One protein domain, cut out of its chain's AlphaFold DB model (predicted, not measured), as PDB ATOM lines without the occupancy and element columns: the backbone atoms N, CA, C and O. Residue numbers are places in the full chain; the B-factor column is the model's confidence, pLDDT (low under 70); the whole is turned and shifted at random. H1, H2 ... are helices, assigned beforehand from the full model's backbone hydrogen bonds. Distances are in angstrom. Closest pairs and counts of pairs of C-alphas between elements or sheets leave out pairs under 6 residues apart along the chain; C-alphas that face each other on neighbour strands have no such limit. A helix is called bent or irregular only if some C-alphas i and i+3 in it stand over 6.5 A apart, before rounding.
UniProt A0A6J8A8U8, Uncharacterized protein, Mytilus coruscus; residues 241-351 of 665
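Overview. This is residues 241 to 351 of the 665 residues of an uncharacterized protein of Mytilus coruscus (UniProt A0A6J8A8U8). Two helices, H6 and H7, joined by a tight link into a corner, lie between a helical hairpin of H1 and H2 on one side and the short helices H3, H4 and H5 on the other. The last helix, H8, lies off one end of this body and touches no other helix. The printed part has 111 residues and eight named helices, H1 to H8 in order, with no named strand; its class is all helix. It is compact, with a radius of gyration of the C-alphas of 13.4 A and spans of 39 by 27 by 26 A.

Arrangement. Start with H1, residues 249 to 259, and H2, residues 264 to 272: this hairpin touches at Leu 256 and Ala 267, closest C-alphas 5.9 A apart, at a steep tilt of 40 degrees, opposite ways. Next, H3, residues 277 to 280, touches H5, residues 295 to 301; the closest C-alphas, of Ser 279 and Val 301, are 5.4 A apart. H4, residues 285 to 292, is irregular: C-alphas 286 and 289 are 7.0 A apart. H4 and H5 only just touch, with 3 pairs of C-alphas within 8 A, and only at the corner by their link; the closest are Met 291 and Arg 297, 5.2 A. H6, residues 312 to 320, touches H5 about perpendicular at 84 degrees, with the C-alphas of Ala 295 and Val 316 closest at 6.1 A. H7, residues 324 to 336, touches H4 about perpendicular at 86 degrees, with the C-alphas of Gln 289 and Glu 324 closest at 6.1 A. H7 is close to H1 but not clearly touching; their closest C-alphas, of Phe 252 and Leu 334, are 7.9 A apart. H8, residues 340 to 351, is apart from H7. In H1, H2, H6, H7 and H8 every O i to N i+4 pair is within hydrogen-bond range; H4 has 2 of 4 and H5 2 of 3, and H3 is too short for one.

Along the chain. Find C-alpha 249 at (53.096, 85.980, 73.713), from which H1 runs 15.1 A. The longest helix, H7, starts at C-alpha 324, (54.503, 74.720, 95.243), and runs 18.3 A. H8 runs 16.6 A to C-alpha 351 at (29.604, 97.194, 76.512). Look also at residues 274 to 275, which pair antiparallel with residues 302 to 303.

Size, cuts and confidence. The C-alphas farthest apart, of Ser 323 and Gly 351, are 40.2 A apart. The printed part has no cut and no long link; H5 to H6 is short and the other links are tight. The mean pLDDT of the printed part is 83.1, with residues 284, 341, 344 to 345 and 348 under 70.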
ATOM      1  N   LEU A 241      40.695  85.102  76.200       88.06
ATOM      2  CA  LEU A 241      41.723  84.235  75.651       88.06
ATOM      3  C   LEU A 241      43.080  84.673  76.202       88.06
ATOM      4  O   LEU A 241      43.453  85.827  76.017       88.06
ATOM      5  N   ILE A 242      43.832  83.765  76.832       88.75
ATOM      6  CA  ILE A 242      45.125  84.108  77.451       88.75
ATOM      7  C   ILE A 242      46.055  84.774  76.425       88.75
ATOM      8  O   ILE A 242      46.677  85.786  76.714       88.75
ATOM      9  N   ARG A 243      46.101  84.266  75.191       88.38
ATOM     10  CA  ARG A 243      46.918  84.839  74.113       88.38
ATOM     11  C   ARG A 243      46.566  86.291  73.757       88.38
ATOM     12  O   ARG A 243      47.436  86.997  73.249       88.38
ATOM     13  N   ASP A 244      45.328  86.722  73.959       84.31
ATOM     14  CA  ASP A 244      44.874  88.050  73.531       84.31
ATOM     15  C   ASP A 244      45.126  89.126  74.592       84.31
ATOM     16  O   ASP A 244      45.083  90.297  74.263       84.31
ATOM     17  N   VAL A 245      45.452  88.736  75.827       78.88
ATOM     18  CA  VAL A 245      45.613  89.648  76.976       78.88
ATOM     19  C   VAL A 245      46.991  89.547  77.632       78.88
ATOM     20  O   VAL A 245      47.189  90.045  78.733       78.88
ATOM     21  N   VAL A 246      47.936  88.850  76.998       86.38
ATOM     22  CA  VAL A 246      49.327  88.739  77.456       86.38
ATOM     23  C   VAL A 246      50.192  89.745  76.696       86.38
ATOM     24  O   VAL A 246      50.177  89.729  75.465       86.38
ATOM     25  N   LYS A 247      50.982  90.550  77.422       85.19
ATOM     26  CA  LYS A 247      51.860  91.612  76.892       85.19
ATOM     27  C   LYS A 247      52.790  91.111  75.787       85.19
ATOM     28  O   LYS A 247      52.831  91.678  74.699       85.19
ATOM     29  N   ASP A 248      53.513  90.016  76.041       86.56
ATOM     30  CA  ASP A 248      54.357  89.354  75.039       86.56
ATOM     31  C   ASP A 248      54.120  87.834  75.022       86.56
ATOM     32  O   ASP A 248      54.512  87.071  75.913       86.56
ATOM     33  N   ARG A 249      53.470  87.384  73.943       89.56
ATOM     34  CA  ARG A 249      53.096  85.980  73.713       89.56
ATOM     35  C   ARG A 249      54.308  85.052  73.661       89.56
ATOM     36  O   ARG A 249      54.247  83.936  74.178       89.56
ATOM     37  N   GLU A 250      55.393  85.490  73.028       88.62
ATOM     38  CA  GLU A 250      56.603  84.686  72.850       88.62
ATOM     39  C   GLU A 250      57.398  84.620  74.154       88.62
ATOM     40  O   GLU A 250      57.883  83.552  74.537       88.62
ATOM     41  N   GLN A 251      57.484  85.729  74.892       88.75
ATOM     42  CA  GLN A 251      58.110  85.761  76.212       88.75
ATOM     43  C   GLN A 251      57.390  84.835  77.197       88.75
ATOM     44  O   GLN A 251      58.038  84.006  77.847       88.75
ATOM     45  N   PHE A 252      56.056  84.900  77.263       90.12
ATOM     46  CA  PHE A 252      55.286  84.034  78.152       90.12
ATOM     47  C   PHE A 252      55.398  82.557  77.745       90.12
ATOM     48  O   PHE A 252      55.621  81.691  78.595       90.12
ATOM     49  N   LYS A 253      55.374  82.243  76.440       91.06
ATOM     50  CA  LYS A 253      55.635  80.879  75.937       91.06
ATOM     51  C   LYS A 253      57.021  80.365  76.341       91.06
ATOM     52  O   LYS A 253      57.168  79.214  76.771       91.06
ATOM     53  N   ASN A 254      58.043  81.210  76.220       91.25
ATOM     54  CA  ASN A 254      59.411  80.882  76.614       91.25
ATOM     55  C   ASN A 254      59.521  80.651  78.125       91.25
ATOM     56  O   ASN A 254      60.204  79.720  78.550       91.25
ATOM     57  N   TYR A 255      58.806  81.422  78.945       89.69
ATOM     58  CA  TYR A 255      58.731  81.189  80.386       89.69
ATOM     59  C   TYR A 255      58.131  79.809  80.716       89.69
ATOM     60  O   TYR A 255      58.747  79.021  81.444       89.69
ATOM     61  N   LEU A 256      56.985  79.463  80.116       90.81
ATOM     62  CA  LEU A 256      56.325  78.165  80.323       90.81
ATOM     63  C   LEU A 256      57.234  76.982  79.941       90.81
ATOM     64  O   LEU A 256      57.307  75.982  80.657       90.81
ATOM     65  N   THR A 257      57.959  77.097  78.830       92.25
ATOM     66  CA  THR A 257      58.785  76.001  78.301       92.25
ATOM     67  C   THR A 257      60.164  75.909  78.956       92.25
ATOM     68  O   THR A 257      60.593  74.818  79.318       92.25
ATOM     69  N   GLN A 258      60.857  77.033  79.158       89.50
ATOM     70  CA  GLN A 258      62.254  77.048  79.616       89.50
ATOM     71  C   GLN A 258      62.407  77.154  81.138       89.50
ATOM     72  O   GLN A 258      63.389  76.654  81.686       89.50
ATOM     73  N   LYS A 259      61.480  77.823  81.842       86.81
ATOM     74  CA  LYS A 259      61.561  78.016  83.305       86.81
ATOM     75  C   LYS A 259      60.725  76.998  84.074       86.81
ATOM     76  O   LYS A 259      61.160  76.509  85.120       86.81
ATOM     77  N   LEU A 260      59.555  76.642  83.545       87.12
ATOM     78  CA  LEU A 260      58.666  75.655  84.164       87.12
ATOM     79  C   LEU A 260      58.842  74.232  83.611       87.12
ATOM     80  O   LEU A 260      58.298  73.299  84.198       87.12
ATOM     81  N   ASN A 261      59.653  74.042  82.561       88.62
ATOM     82  CA  ASN A 261      59.884  72.758  81.883       88.62
ATOM     83  C   ASN A 261      58.597  72.096  81.353       88.62
ATOM     84  O   ASN A 261      58.496  70.867  81.318       88.62
ATOM     85  N   LEU A 262      57.602  72.890  80.945       89.94
ATOM     86  CA  LEU A 262      56.405  72.370  80.285       89.94
ATOM     87  C   LEU A 262      56.711  72.045  78.816       89.94
ATOM     88  O   LEU A 262      57.545  72.695  78.182       89.94
ATOM     89  N   SER A 263      56.039  71.038  78.250       91.19
ATOM     90  CA  SER A 263      56.178  70.738  76.819       91.19
ATOM     91  C   SER A 263      55.596  71.869  75.965       91.19
ATOM     92  O   SER A 263      54.672  72.565  76.393       91.19
ATOM     93  N   SER A 264      56.103  72.037  74.736       89.62
ATOM     94  CA  SER A 264      55.593  73.073  73.821       89.62
ATOM     95  C   SER A 264      54.086  72.937  73.594       89.62
ATOM     96  O   SER A 264      53.379  73.933  73.654       89.62
ATOM     97  N   ASP A 265      53.581  71.709  73.435       88.62
ATOM     98  CA  ASP A 265      52.149  71.453  73.227       88.62
ATOM     99  C   ASP A 265      51.291  71.915  74.415       88.62
ATOM    100  O   ASP A 265      50.180  72.418  74.235       88.62
ATOM    101  N   VAL A 266      51.799  71.763  75.645       90.00
ATOM    102  CA  VAL A 266      51.121  72.231  76.861       90.00
ATOM    103  C   VAL A 266      51.164  73.756  76.943       90.00
ATOM    104  O   VAL A 266      50.141  74.366  77.241       90.00
ATOM    105  N   ALA A 267      52.300  74.382  76.627       90.88
ATOM    106  CA  ALA A 267      52.425  75.840  76.611       90.88
ATOM    107  C   ALA A 267      51.505  76.497  75.563       90.88
ATOM    108  O   ALA A 267      50.807  77.460  75.874       90.88
ATOM    109  N   ASP A 268      51.435  75.934  74.353       90.44
ATOM    110  CA  ASP A 268      50.543  76.397  73.282       90.44
ATOM    111  C   ASP A 268      49.063  76.213  73.643       90.44
ATOM    112  O   ASP A 268      48.224  77.070  73.348       90.44
ATOM    113  N   THR A 269      48.746  75.120  74.340       90.31
ATOM    114  CA  THR A 269      47.403  74.878  74.874       90.31
ATOM    115  C   THR A 269      47.038  75.908  75.942       90.31
ATOM    116  O   THR A 269      45.930  76.436  75.895       90.31
ATOM    117  N   ILE A 270      47.948  76.240  76.867       90.25
ATOM    118  CA  ILE A 270      47.723  77.272  77.896       90.25
ATOM    119  C   ILE A 270      47.462  78.628  77.235       90.25
ATOM    120  O   ILE A 270      46.451  79.250  77.533       90.25
ATOM    121  N   LEU A 271      48.303  79.054  76.288       90.56
ATOM    122  CA  LEU A 271      48.110  80.315  75.559       90.56
ATOM    123  C   LEU A 271      46.773  80.365  74.811       90.56
ATOM    124  O   LEU A 271      46.099  81.391  74.799       90.56
ATOM    125  N   SER A 272      46.367  79.253  74.204       91.06
ATOM    126  CA  SER A 272      45.114  79.179  73.446       91.06
ATOM    127  C   SER A 272      43.878  78.997  74.332       91.06
ATOM    128  O   SER A 272      42.765  79.004  73.814       91.06
ATOM    129  N   SER A 273      44.042  78.790  75.639       91.06
ATOM    130  CA  SER A 273      42.924  78.561  76.555       91.06
ATOM    131  C   SER A 273      42.251  79.868  76.966       91.06
ATOM    132  O   SER A 273      42.865  80.935  77.008       91.06
ATOM    133  N   THR A 274      40.971  79.772  77.312       90.31
ATOM    134  CA  THR A 274      40.203  80.884  77.873       90.31
ATOM    135  C   THR A 274      40.312  80.863  79.389       90.31
ATOM    136  O   THR A 274      40.041  79.837  80.012       90.31
ATOM    137  N   ILE A 275      40.668  81.987  79.998       87.56
ATOM    138  CA  ILE A 275      40.746  82.137  81.446       87.56
ATOM    139  C   ILE A 275      39.559  82.926  81.993       87.56
ATOM    140  O   ILE A 275      39.122  83.923  81.420       87.56
ATOM    141  N   LYS A 276      39.043  82.458  83.127       86.25
ATOM    142  CA  LYS A 276      38.030  83.112  83.951       86.25
ATOM    143  C   LYS A 276      38.740  83.906  85.041       86.25
ATOM    144  O   LYS A 276      38.975  83.386  86.133       86.25
ATOM    145  N   TYR A 277      39.121  85.150  84.750       77.00
ATOM    146  CA  TYR A 277      39.968  85.942  85.656       77.00
ATOM    147  C   TYR A 277      39.363  86.154  87.038       77.00
ATOM    148  O   TYR A 277      40.056  85.969  88.034       77.00
ATOM    149  N   ALA A 278      38.067  86.456  87.118       72.88
ATOM    150  CA  ALA A 278      37.382  86.596  88.403       72.88
ATOM    151  C   ALA A 278      37.470  85.314  89.252       72.88
ATOM    152  O   ALA A 278      37.541  85.383  90.475       72.88
ATOM    153  N   SER A 279      37.500  84.141  88.609       79.38
ATOM    154  CA  SER A 279      37.687  82.861  89.288       79.38
ATOM    155  C   SER A 279      39.142  82.627  89.691       79.38
ATOM    156  O   SER A 279      39.355  82.097  90.773       79.38
ATOM    157  N   LEU A 280      40.130  83.040  88.883       78.69
ATOM    158  CA  LEU A 280      41.556  82.969  89.243       78.69
ATOM    159  C   LEU A 280      41.865  83.814  90.487       78.69
ATOM    160  O   LEU A 280      42.517  83.333  91.410       78.69
ATOM    161  N   LEU A 281      41.362  85.050  90.516       73.12
ATOM    162  CA  LEU A 281      41.590  86.019  91.592       73.12
ATOM    163  C   LEU A 281      40.914  85.626  92.918       73.12
ATOM    164  O   LEU A 281      41.226  86.202  93.953       73.12
ATOM    165  N   GLY A 282      40.031  84.625  92.915       70.31
ATOM    166  CA  GLY A 282      39.424  84.076  94.130       70.31
ATOM    167  C   GLY A 282      40.248  82.990  94.837       70.31
ATOM    168  O   GLY A 282      39.777  82.446  95.832       70.31
ATOM    169  N   TYR A 283      41.430  82.618  94.325       74.06
ATOM    170  CA  TYR A 283      42.295  81.610  94.949       74.06
ATOM    171  C   TYR A 283      43.458  82.249  95.712       74.06
ATOM    172  O   TYR A 283      44.218  83.047  95.163       74.06
ATOM    173  N   ASN A 284      43.653  81.804  96.953       69.88
ATOM    174  CA  ASN A 284      44.788  82.188  97.789       69.88
ATOM    175  C   ASN A 284      46.031  81.363  97.438       69.88
ATOM    176  O   ASN A 284      45.906  80.231  96.972       69.88
ATOM    177  N   GLU A 285      47.227  81.872  97.753       70.44
ATOM    178  CA  GLU A 285      48.509  81.195  97.470       70.44
ATOM    179  C   GLU A 285      48.535  79.729  97.930       70.44
ATOM    180  O   GLU A 285      48.963  78.844  97.190       70.44
ATOM    181  N   LYS A 286      47.981  79.458  99.119       74.81
ATOM    182  CA  LYS A 286      47.915  78.119  99.729       74.81
ATOM    183  C   LYS A 286      46.997  77.145  98.981       74.81
ATOM    184  O   LYS A 286      47.146  75.934  99.110       74.81
ATOM    185  N   ASP A 287      46.047  77.660  98.205       81.75
ATOM    186  CA  ASP A 287      45.066  76.869  97.464       81.75
ATOM    187  C   ASP A 287      45.456  76.648  95.997       81.75
ATOM    188  O   ASP A 287      44.859  75.787  95.339       81.75
ATOM    189  N   ILE A 288      46.469  77.366  95.484       83.69
ATOM    190  CA  ILE A 288      46.909  77.302  94.079       83.69
ATOM    191  C   ILE A 288      47.293  75.875  93.693       83.69
ATOM    192  O   ILE A 288      46.815  75.354  92.685       83.69
ATOM    193  N   GLN A 289      48.102  75.194  94.505       84.62
ATOM    194  CA  GLN A 289      48.526  73.829  94.188       84.62
ATOM    195  C   GLN A 289      47.338  72.853  94.183       84.62
ATOM    196  O   GLN A 289      47.214  72.013  93.290       84.62
ATOM    197  N   GLY A 290      46.402  73.012  95.124       85.19
ATOM    198  CA  GLY A 290      45.164  72.232  95.170       85.19
ATOM    199  C   GLY A 290      44.201  72.525  94.012       85.19
ATOM    200  O   GLY A 290      43.383  71.666  93.676       85.19
ATOM    201  N   MET A 291      44.281  73.713  93.408       88.00
ATOM    202  CA  MET A 291      43.540  74.101  92.206       88.00
ATOM    203  C   MET A 291      44.162  73.486  90.946       88.00
ATOM    204  O   MET A 291      43.453  72.830  90.187       88.00
ATOM    205  N   LEU A 292      45.485  73.589  90.774       88.31
ATOM    206  CA  LEU A 292      46.204  73.031  89.618       88.31
ATOM    207  C   LEU A 292      46.159  71.494  89.562       88.31
ATOM    208  O   LEU A 292      46.160  70.913  88.477       88.31
ATOM    209  N   CYS A 293      46.105  70.831  90.721       89.56
ATOM    210  CA  CYS A 293      46.078  69.370  90.838       89.56
ATOM    211  C   CYS A 293      44.689  68.728  90.701       89.56
ATOM    212  O   CYS A 293      44.583  67.500  90.706       89.56
ATOM    213  N   ASN A 294      43.618  69.514  90.583       89.56
ATOM    214  CA  ASN A 294      42.254  69.003  90.503       89.56
ATOM    215  C   ASN A 294      41.589  69.475  89.206       89.56
ATOM    216  O   ASN A 294      41.374  70.666  89.021       89.56
ATOM    217  N   ALA A 295      41.219  68.535  88.332       84.69
ATOM    218  CA  ALA A 295      40.628  68.846  87.028       84.69
ATOM    219  C   ALA A 295      39.367  69.710  87.130       84.69
ATOM    220  O   ALA A 295      39.244  70.702  86.420       84.69
ATOM    221  N   THR A 296      38.469  69.390  88.062       86.62
ATOM    222  CA  THR A 296      37.223  70.137  88.251       86.62
ATOM    223  C   THR A 296      37.491  71.555  88.750       86.62
ATOM    224  O   THR A 296      36.844  72.487  88.286       86.62
ATOM    225  N   ARG A 297      38.461  71.746  89.658       87.69
ATOM    226  CA  ARG A 297      38.851  73.089  90.132       87.69
ATOM    227  C   ARG A 297      39.566  73.877  89.039       87.69
ATOM    228  O   ARG A 297      39.261  75.050  88.858       87.69
ATOM    229  N   LEU A 298      40.447  73.248  88.268       88.25
ATOM    230  CA  LEU A 298      41.136  73.897  87.155       88.25
ATOM    231  C   LEU A 298      40.156  74.361  86.065       88.25
ATOM    232  O   LEU A 298      40.295  75.474  85.574       88.25
ATOM    233  N   GLU A 299      39.115  73.583  85.753       87.12
ATOM    234  CA  GLU A 299      38.052  73.959  84.797       87.12
ATOM    235  C   GLU A 299      37.193  75.159  85.257       87.12
ATOM    236  O   GLU A 299      36.572  75.854  84.438       87.12
ATOM    237  N   THR A 300      37.180  75.466  86.564       85.56
ATOM    238  CA  THR A 300      36.569  76.712  87.064       85.56
ATOM    239  C   THR A 300      37.376  77.952  86.696       85.56
ATOM    240  O   THR A 300      36.806  79.036  86.651       85.56
ATOM    241  N   VAL A 301      38.666  77.796  86.387       86.88
ATOM    242  CA  VAL A 301      39.595  78.896  86.102       86.88
ATOM    243  C   VAL A 301      39.977  78.937  84.625       86.88
ATOM    244  O   VAL A 301      40.001  80.008  84.034       86.88
ATOM    245  N   VAL A 302      40.242  77.790  84.004       89.06
ATOM    246  CA  VAL A 302      40.721  77.683  82.624       89.06
ATOM    247  C   VAL A 302      39.805  76.766  81.826       89.06
ATOM    248  O   VAL A 302      39.548  75.627  82.205       89.06
ATOM    249  N   THR A 303      39.331  77.258  80.688       90.19
ATOM    250  CA  THR A 303      38.563  76.491  79.707       90.19
ATOM    251  C   THR A 303      39.461  76.185  78.517       90.19
ATOM    252  O   THR A 303      39.978  77.093  77.863       90.19
ATOM    253  N   LEU A 304      39.663  74.897  78.253       88.06
ATOM    254  CA  LEU A 304      40.500  74.439  77.151       88.06
ATOM    255  C   LEU A 304      39.837  74.702  75.788       88.06
ATOM    256  O   LEU A 304      38.608  74.644  75.684       88.06
ATOM    257  N   PRO A 305      40.626  74.915  74.722       85.75
ATOM    258  CA  PRO A 305      40.091  75.046  73.375       85.75
ATOM    259  C   PRO A 305      39.549  73.703  72.885       85.75
ATOM    260  O   PRO A 305      40.124  72.641  73.142       85.75
ATOM    261  N   THR A 306      38.481  73.760  72.094       77.50
ATOM    262  CA  THR A 306      37.824  72.582  71.503       77.50
ATOM    263  C   THR A 306      38.715  71.809  70.527       77.50
ATOM    264  O   THR A 306      38.493  70.620  70.316       77.50
ATOM    265  N   SER A 307      39.736  72.449  69.950       70.94
ATOM    266  CA  SER A 307      40.647  71.874  68.952       70.94
ATOM    267  C   SER A 307      42.063  71.642  69.498       70.94
ATOM    268  O   SER A 307      43.036  72.114  68.908       70.94
ATOM    269  N   THR A 308      42.203  70.952  70.634       77.12
ATOM    270  CA  THR A 308      43.518  70.632  71.219       77.12
ATOM    271  C   THR A 308      43.782  69.137  71.328       77.12
ATOM    272  O   THR A 308      42.885  68.340  71.589       77.12
ATOM    273  N   ASN A 309      45.052  68.760  71.161       76.88
ATOM    274  CA  ASN A 309      45.529  67.389  71.382       76.88
ATOM    275  C   ASN A 309      45.820  67.100  72.870       76.88
ATOM    276  O   ASN A 309      46.120  65.965  73.238       76.88
ATOM    277  N   VAL A 310      45.759  68.124  73.728       83.62
ATOM    278  CA  VAL A 310      46.042  68.048  75.165       83.62
ATOM    279  C   VAL A 310      44.723  67.969  75.930       83.62
ATOM    280  O   VAL A 310      43.934  68.905  75.930       83.62
ATOM    281  N   THR A 311      44.485  66.850  76.613       84.81
ATOM    282  CA  THR A 311      43.293  66.678  77.457       84.81
ATOM    283  C   THR A 311      43.443  67.401  78.799       84.81
ATOM    284  O   THR A 311      44.562  67.607  79.276       84.81
ATOM    285  N   SER A 312      42.326  67.711  79.469       81.25
ATOM    286  CA  SER A 312      42.338  68.295  80.823       81.25
ATOM    287  C   SER A 312      43.128  67.441  81.820       81.25
ATOM    288  O   SER A 312      43.904  67.967  82.610       81.25
ATOM    289  N   ALA A 313      43.048  66.111  81.710       83.06
ATOM    290  CA  ALA A 313      43.844  65.190  82.519       83.06
ATOM    291  C   ALA A 313      45.362  65.307  82.265       83.06
ATOM    292  O   ALA A 313      46.154  65.233  83.206       83.06
ATOM    293  N   HIS A 314      45.783  65.499  81.009       85.00
ATOM    294  CA  HIS A 314      47.195  65.696  80.666       85.00
ATOM    295  C   HIS A 314      47.715  67.057  81.152       85.00
ATOM    296  O   HIS A 314      48.838  67.142  81.659       85.00
ATOM    297  N   LEU A 315      46.880  68.096  81.064       86.62
ATOM    298  CA  LEU A 315      47.194  69.423  81.581       86.62
ATOM    299  C   LEU A 315      47.360  69.403  83.107       86.62
ATOM    300  O   LEU A 315      48.403  69.815  83.605       86.62
ATOM    301  N   VAL A 316      46.395  68.838  83.841       89.62
ATOM    302  CA  VAL A 316      46.459  68.694  85.308       89.62
ATOM    303  C   VAL A 316      47.690  67.904  85.727       89.62
ATOM    304  O   VAL A 316      48.401  68.315  86.634       89.62
ATOM    305  N   LYS A 317      48.005  66.796  85.048       88.75
ATOM    306  CA  LYS A 317      49.207  66.007  85.353       88.75
ATOM    307  C   LYS A 317      50.492  66.824  85.191       88.75
ATOM    308  O   LYS A 317      51.401  66.690  86.006       88.75
ATOM    309  N   SER A 318      50.559  67.659  84.156       87.81
ATOM    310  CA  SER A 318      51.722  68.506  83.879       87.81
ATOM    311  C   SER A 318      51.837  69.647  84.896       87.81
ATOM    312  O   SER A 318      52.906  69.851  85.465       87.81
ATOM    313  N   LEU A 319      50.730  70.329  85.204       88.56
ATOM    314  CA  LEU A 319      50.702  71.452  86.147       88.56
ATOM    315  C   LEU A 319      50.848  71.010  87.612       88.56
ATOM    316  O   LEU A 319      51.539  71.665  88.383       88.56
ATOM    317  N   CYS A 320      50.275  69.868  87.992       89.31
ATOM    318  CA  CYS A 320      50.384  69.308  89.342       89.31
ATOM    319  C   CYS A 320      51.791  68.780  89.665       89.31
ATOM    320  O   CYS A 320      52.152  68.629  90.828       89.31
ATOM    321  N   SER A 321      52.599  68.489  88.639       88.88
ATOM    322  CA  SER A 321      53.989  68.056  88.823       88.88
ATOM    323  C   SER A 321      54.944  69.196  89.209       88.88
ATOM    324  O   SER A 321      56.097  68.941  89.558       88.88
ATOM    325  N   LEU A 322      54.473  70.448  89.153       88.38
ATOM    326  CA  LEU A 322      55.227  71.621  89.583       88.38
ATOM    327  C   LEU A 322      55.374  71.643  91.114       88.38
ATOM    328  O   LEU A 322      54.472  71.246  91.852       88.38
ATOM    329  N   SER A 323      56.517  72.140  91.597       87.31
ATOM    330  CA  SER A 323      56.677  72.457  93.020       87.31
ATOM    331  C   SER A 323      55.730  73.591  93.417       87.31
ATOM    332  O   SER A 323      55.357  74.404  92.575       87.31
ATOM    333  N   GLU A 324      55.382  73.673  94.700       83.44
ATOM    334  CA  GLU A 324      54.503  74.720  95.243       83.44
ATOM    335  C   GLU A 324      54.992  76.130  94.858       83.44
ATOM    336  O   GLU A 324      54.235  76.934  94.325       83.44
ATOM    337  N   GLU A 325      56.302  76.373  94.961       83.25
ATOM    338  CA  GLU A 325      56.947  77.617  94.522       83.25
ATOM    339  C   GLU A 325      56.768  77.893  93.017       83.25
ATOM    340  O   GLU A 325      56.453  79.010  92.612       83.25
ATOM    341  N   LYS A 326      56.925  76.876  92.159       85.44
ATOM    342  CA  LYS A 326      56.745  77.026  90.704       85.44
ATOM    343  C   LYS A 326      55.284  77.235  90.320       85.44
ATOM    344  O   LYS A 326      55.019  77.942  89.353       85.44
ATOM    345  N   ALA A 327      54.357  76.624  91.053       84.81
ATOM    346  CA  ALA A 327      52.922  76.801  90.869       84.81
ATOM    347  C   ALA A 327      52.491  78.234  91.210       84.81
ATOM    348  O   ALA A 327      51.806  78.868  90.409       84.81
ATOM    349  N   ILE A 328      52.958  78.769  92.341       79.06
ATOM    350  CA  ILE A 328      52.717  80.166  92.728       79.06
ATOM    351  C   ILE A 328      53.344  81.108  91.693       79.06
ATOM    352  O   ILE A 328      52.656  81.972  91.154       79.06
ATOM    353  N   ASN A 329      54.611  80.891  91.322       81.19
ATOM    354  CA  ASN A 329      55.297  81.720  90.328       81.19
ATOM    355  C   ASN A 329      54.649  81.658  88.939       81.19
ATOM    356  O   ASN A 329      54.695  82.646  88.214       81.19
ATOM    357  N   LEU A 330      54.051  80.531  88.539       84.56
ATOM    358  CA  LEU A 330      53.265  80.432  87.306       84.56
ATOM    359  C   LEU A 330      52.053  81.364  87.359       84.56
ATOM    360  O   LEU A 330      51.868  82.161  86.443       84.56
ATOM    361  N   THR A 331      51.253  81.279  88.423       79.56
ATOM    362  CA  THR A 331      50.065  82.120  88.592       79.56
ATOM    363  C   THR A 331      50.436  83.599  88.678       79.56
ATOM    364  O   THR A 331      49.829  84.412  87.987       79.56
ATOM    365  N   MET A 332      51.481  83.945  89.436       74.69
ATOM    366  CA  MET A 332      51.971  85.322  89.538       74.69
ATOM    367  C   MET A 332      52.537  85.839  88.213       74.69
ATOM    368  O   MET A 332      52.269  86.973  87.835       74.69
ATOM    369  N   SER A 333      53.274  85.013  87.464       78.75
ATOM    370  CA  SER A 333      53.798  85.415  86.149       78.75
ATOM    371  C   SER A 333      52.682  85.599  85.131       78.75
ATOM    372  O   SER A 333      52.731  86.542  84.354       78.75
ATOM    373  N   LEU A 334      51.655  84.743  85.161       80.38
ATOM    374  CA  LEU A 334      50.467  84.931  84.338       80.38
ATOM    375  C   LEU A 334      49.780  86.254  84.672       80.38
ATOM    376  O   LEU A 334      49.414  86.940  83.738       80.38
ATOM    377  N   LEU A 335      49.639  86.609  85.956       75.31
ATOM    378  CA  LEU A 335      49.045  87.873  86.414       75.31
ATOM    379  C   LEU A 335      49.883  89.115  86.047       75.31
ATOM    380  O   LEU A 335      49.313  90.154  85.732       75.31
ATOM    381  N   MET A 336      51.215  89.021  86.073       72.88
ATOM    382  CA  MET A 336      52.124  90.126  85.721       72.88
ATOM    383  C   MET A 336      52.219  90.393  84.217       72.88
ATOM    384  O   MET A 336      52.378  91.539  83.793       72.88
ATOM    385  N   GLU A 337      52.143  89.335  83.413       77.56
ATOM    386  CA  GLU A 337      52.176  89.424  81.952       77.56
ATOM    387  C   GLU A 337      50.827  89.860  81.370       77.56
ATOM    388  O   GLU A 337      50.689  89.939  80.155       77.56
ATOM    389  N   LEU A 338      49.832  90.160  82.209       76.50
ATOM    390  CA  LEU A 338      48.538  90.649  81.760       76.50
ATOM    391  C   LEU A 338      48.598  92.094  81.301       76.50
ATOM    392  O   LEU A 338      49.018  92.981  82.044       76.50
ATOM    393  N   ASP A 339      48.081  92.323  80.106       74.62
ATOM    394  CA  ASP A 339      47.773  93.646  79.605       74.62
ATOM    395  C   ASP A 339      46.397  94.075  80.133       74.62
ATOM    396  O   ASP A 339      45.338  93.682  79.630       74.62
ATOM    397  N   ILE A 340      46.411  94.832  81.234       70.50
ATOM    398  CA  ILE A 340      45.185  95.370  81.837       70.50
ATOM    399  C   ILE A 340      44.546  96.407  80.906       70.50
ATOM    400  O   ILE A 340      43.320  96.504  80.884       70.50
ATOM    401  N   GLY A 341      45.346  97.137  80.119       67.44
ATOM    402  CA  GLY A 341      44.855  98.088  79.125       67.44
ATOM    403  C   GLY A 341      43.987  97.393  78.083       67.44
ATOM    404  O   GLY A 341      42.818  97.745  77.930       67.44
ATOM    405  N   GLU A 342      44.508  96.325  77.479       73.06
ATOM    406  CA  GLU A 342      43.794  95.513  76.484       73.06
ATOM    407  C   GLU A 342      42.521  94.872  77.070       73.06
ATOM    408  O   GLU A 342      41.470  94.819  76.427       73.06
ATOM    409  N   MET A 343      42.563  94.414  78.328       70.75
ATOM    410  CA  MET A 343      41.377  93.868  79.000       70.75
ATOM    411  C   MET A 343      40.286  94.909  79.244       70.75
ATOM    412  O   MET A 343      39.103  94.611  79.055       70.75
ATOM    413  N   VAL A 344      40.667  96.112  79.678       69.19
ATOM    414  CA  VAL A 344      39.730  97.222  79.873       69.19
ATOM    415  C   VAL A 344      39.149  97.642  78.525       69.19
ATOM    416  O   VAL A 344      37.931  97.777  78.417       69.19
ATOM    417  N   GLU A 345      39.974  97.770  77.487       69.94
ATOM    418  CA  GLU A 345      39.528  98.094  76.131       69.94
ATOM    419  C   GLU A 345      38.530  97.057  75.602       69.94
ATOM    420  O   GLU A 345      37.449  97.422  75.134       69.94
ATOM    421  N   MET A 346      38.824  95.764  75.760       71.88
ATOM    422  CA  MET A 346      37.937  94.673  75.353       71.88
ATOM    423  C   MET A 346      36.599  94.698  76.107       71.88
ATOM    424  O   MET A 346      35.535  94.552  75.495       71.88
ATOM    425  N   TYR A 347      36.626  94.899  77.429       71.81
ATOM    426  CA  TYR A 347      35.405  94.983  78.228       71.81
ATOM    427  C   TYR A 347      34.546  96.174  77.802       71.81
ATOM    428  O   TYR A 347      33.350  96.015  77.536       71.81
ATOM    429  N   VAL A 348      35.149  97.360  77.705       69.06
ATOM    430  CA  VAL A 348      34.413  98.575  77.363       69.06
ATOM    431  C   VAL A 348      33.878  98.501  75.933       69.06
ATOM    432  O   VAL A 348      32.709  98.826  75.726       69.06
ATOM    433  N   SER A 349      34.663  97.996  74.978       71.50
ATOM    434  CA  SER A 349      34.220  97.787  73.592       71.50
ATOM    435  C   SER A 349      32.977  96.901  73.528       71.50
ATOM    436  O   SER A 349      31.991  97.266  72.895       71.50
ATOM    437  N   SER A 350      32.950  95.791  74.276       70.62
ATOM    438  CA  SER A 350      31.779  94.902  74.316       70.62
ATOM    439  C   SER A 350      30.521  95.569  74.901       70.62
ATOM    440  O   SER A 350      29.400  95.350  74.426       70.62
ATOM    441  N   GLY A 351      30.694  96.420  75.918       71.06
ATOM    442  CA  GLY A 351      29.604  97.194  76.512       71.06
ATOM    443  C   GLY A 351      29.078  98.271  75.563       71.06
ATOM    444  O   GLY A 351      27.864  98.448  75.435       71.06
TER     445      GLY A 351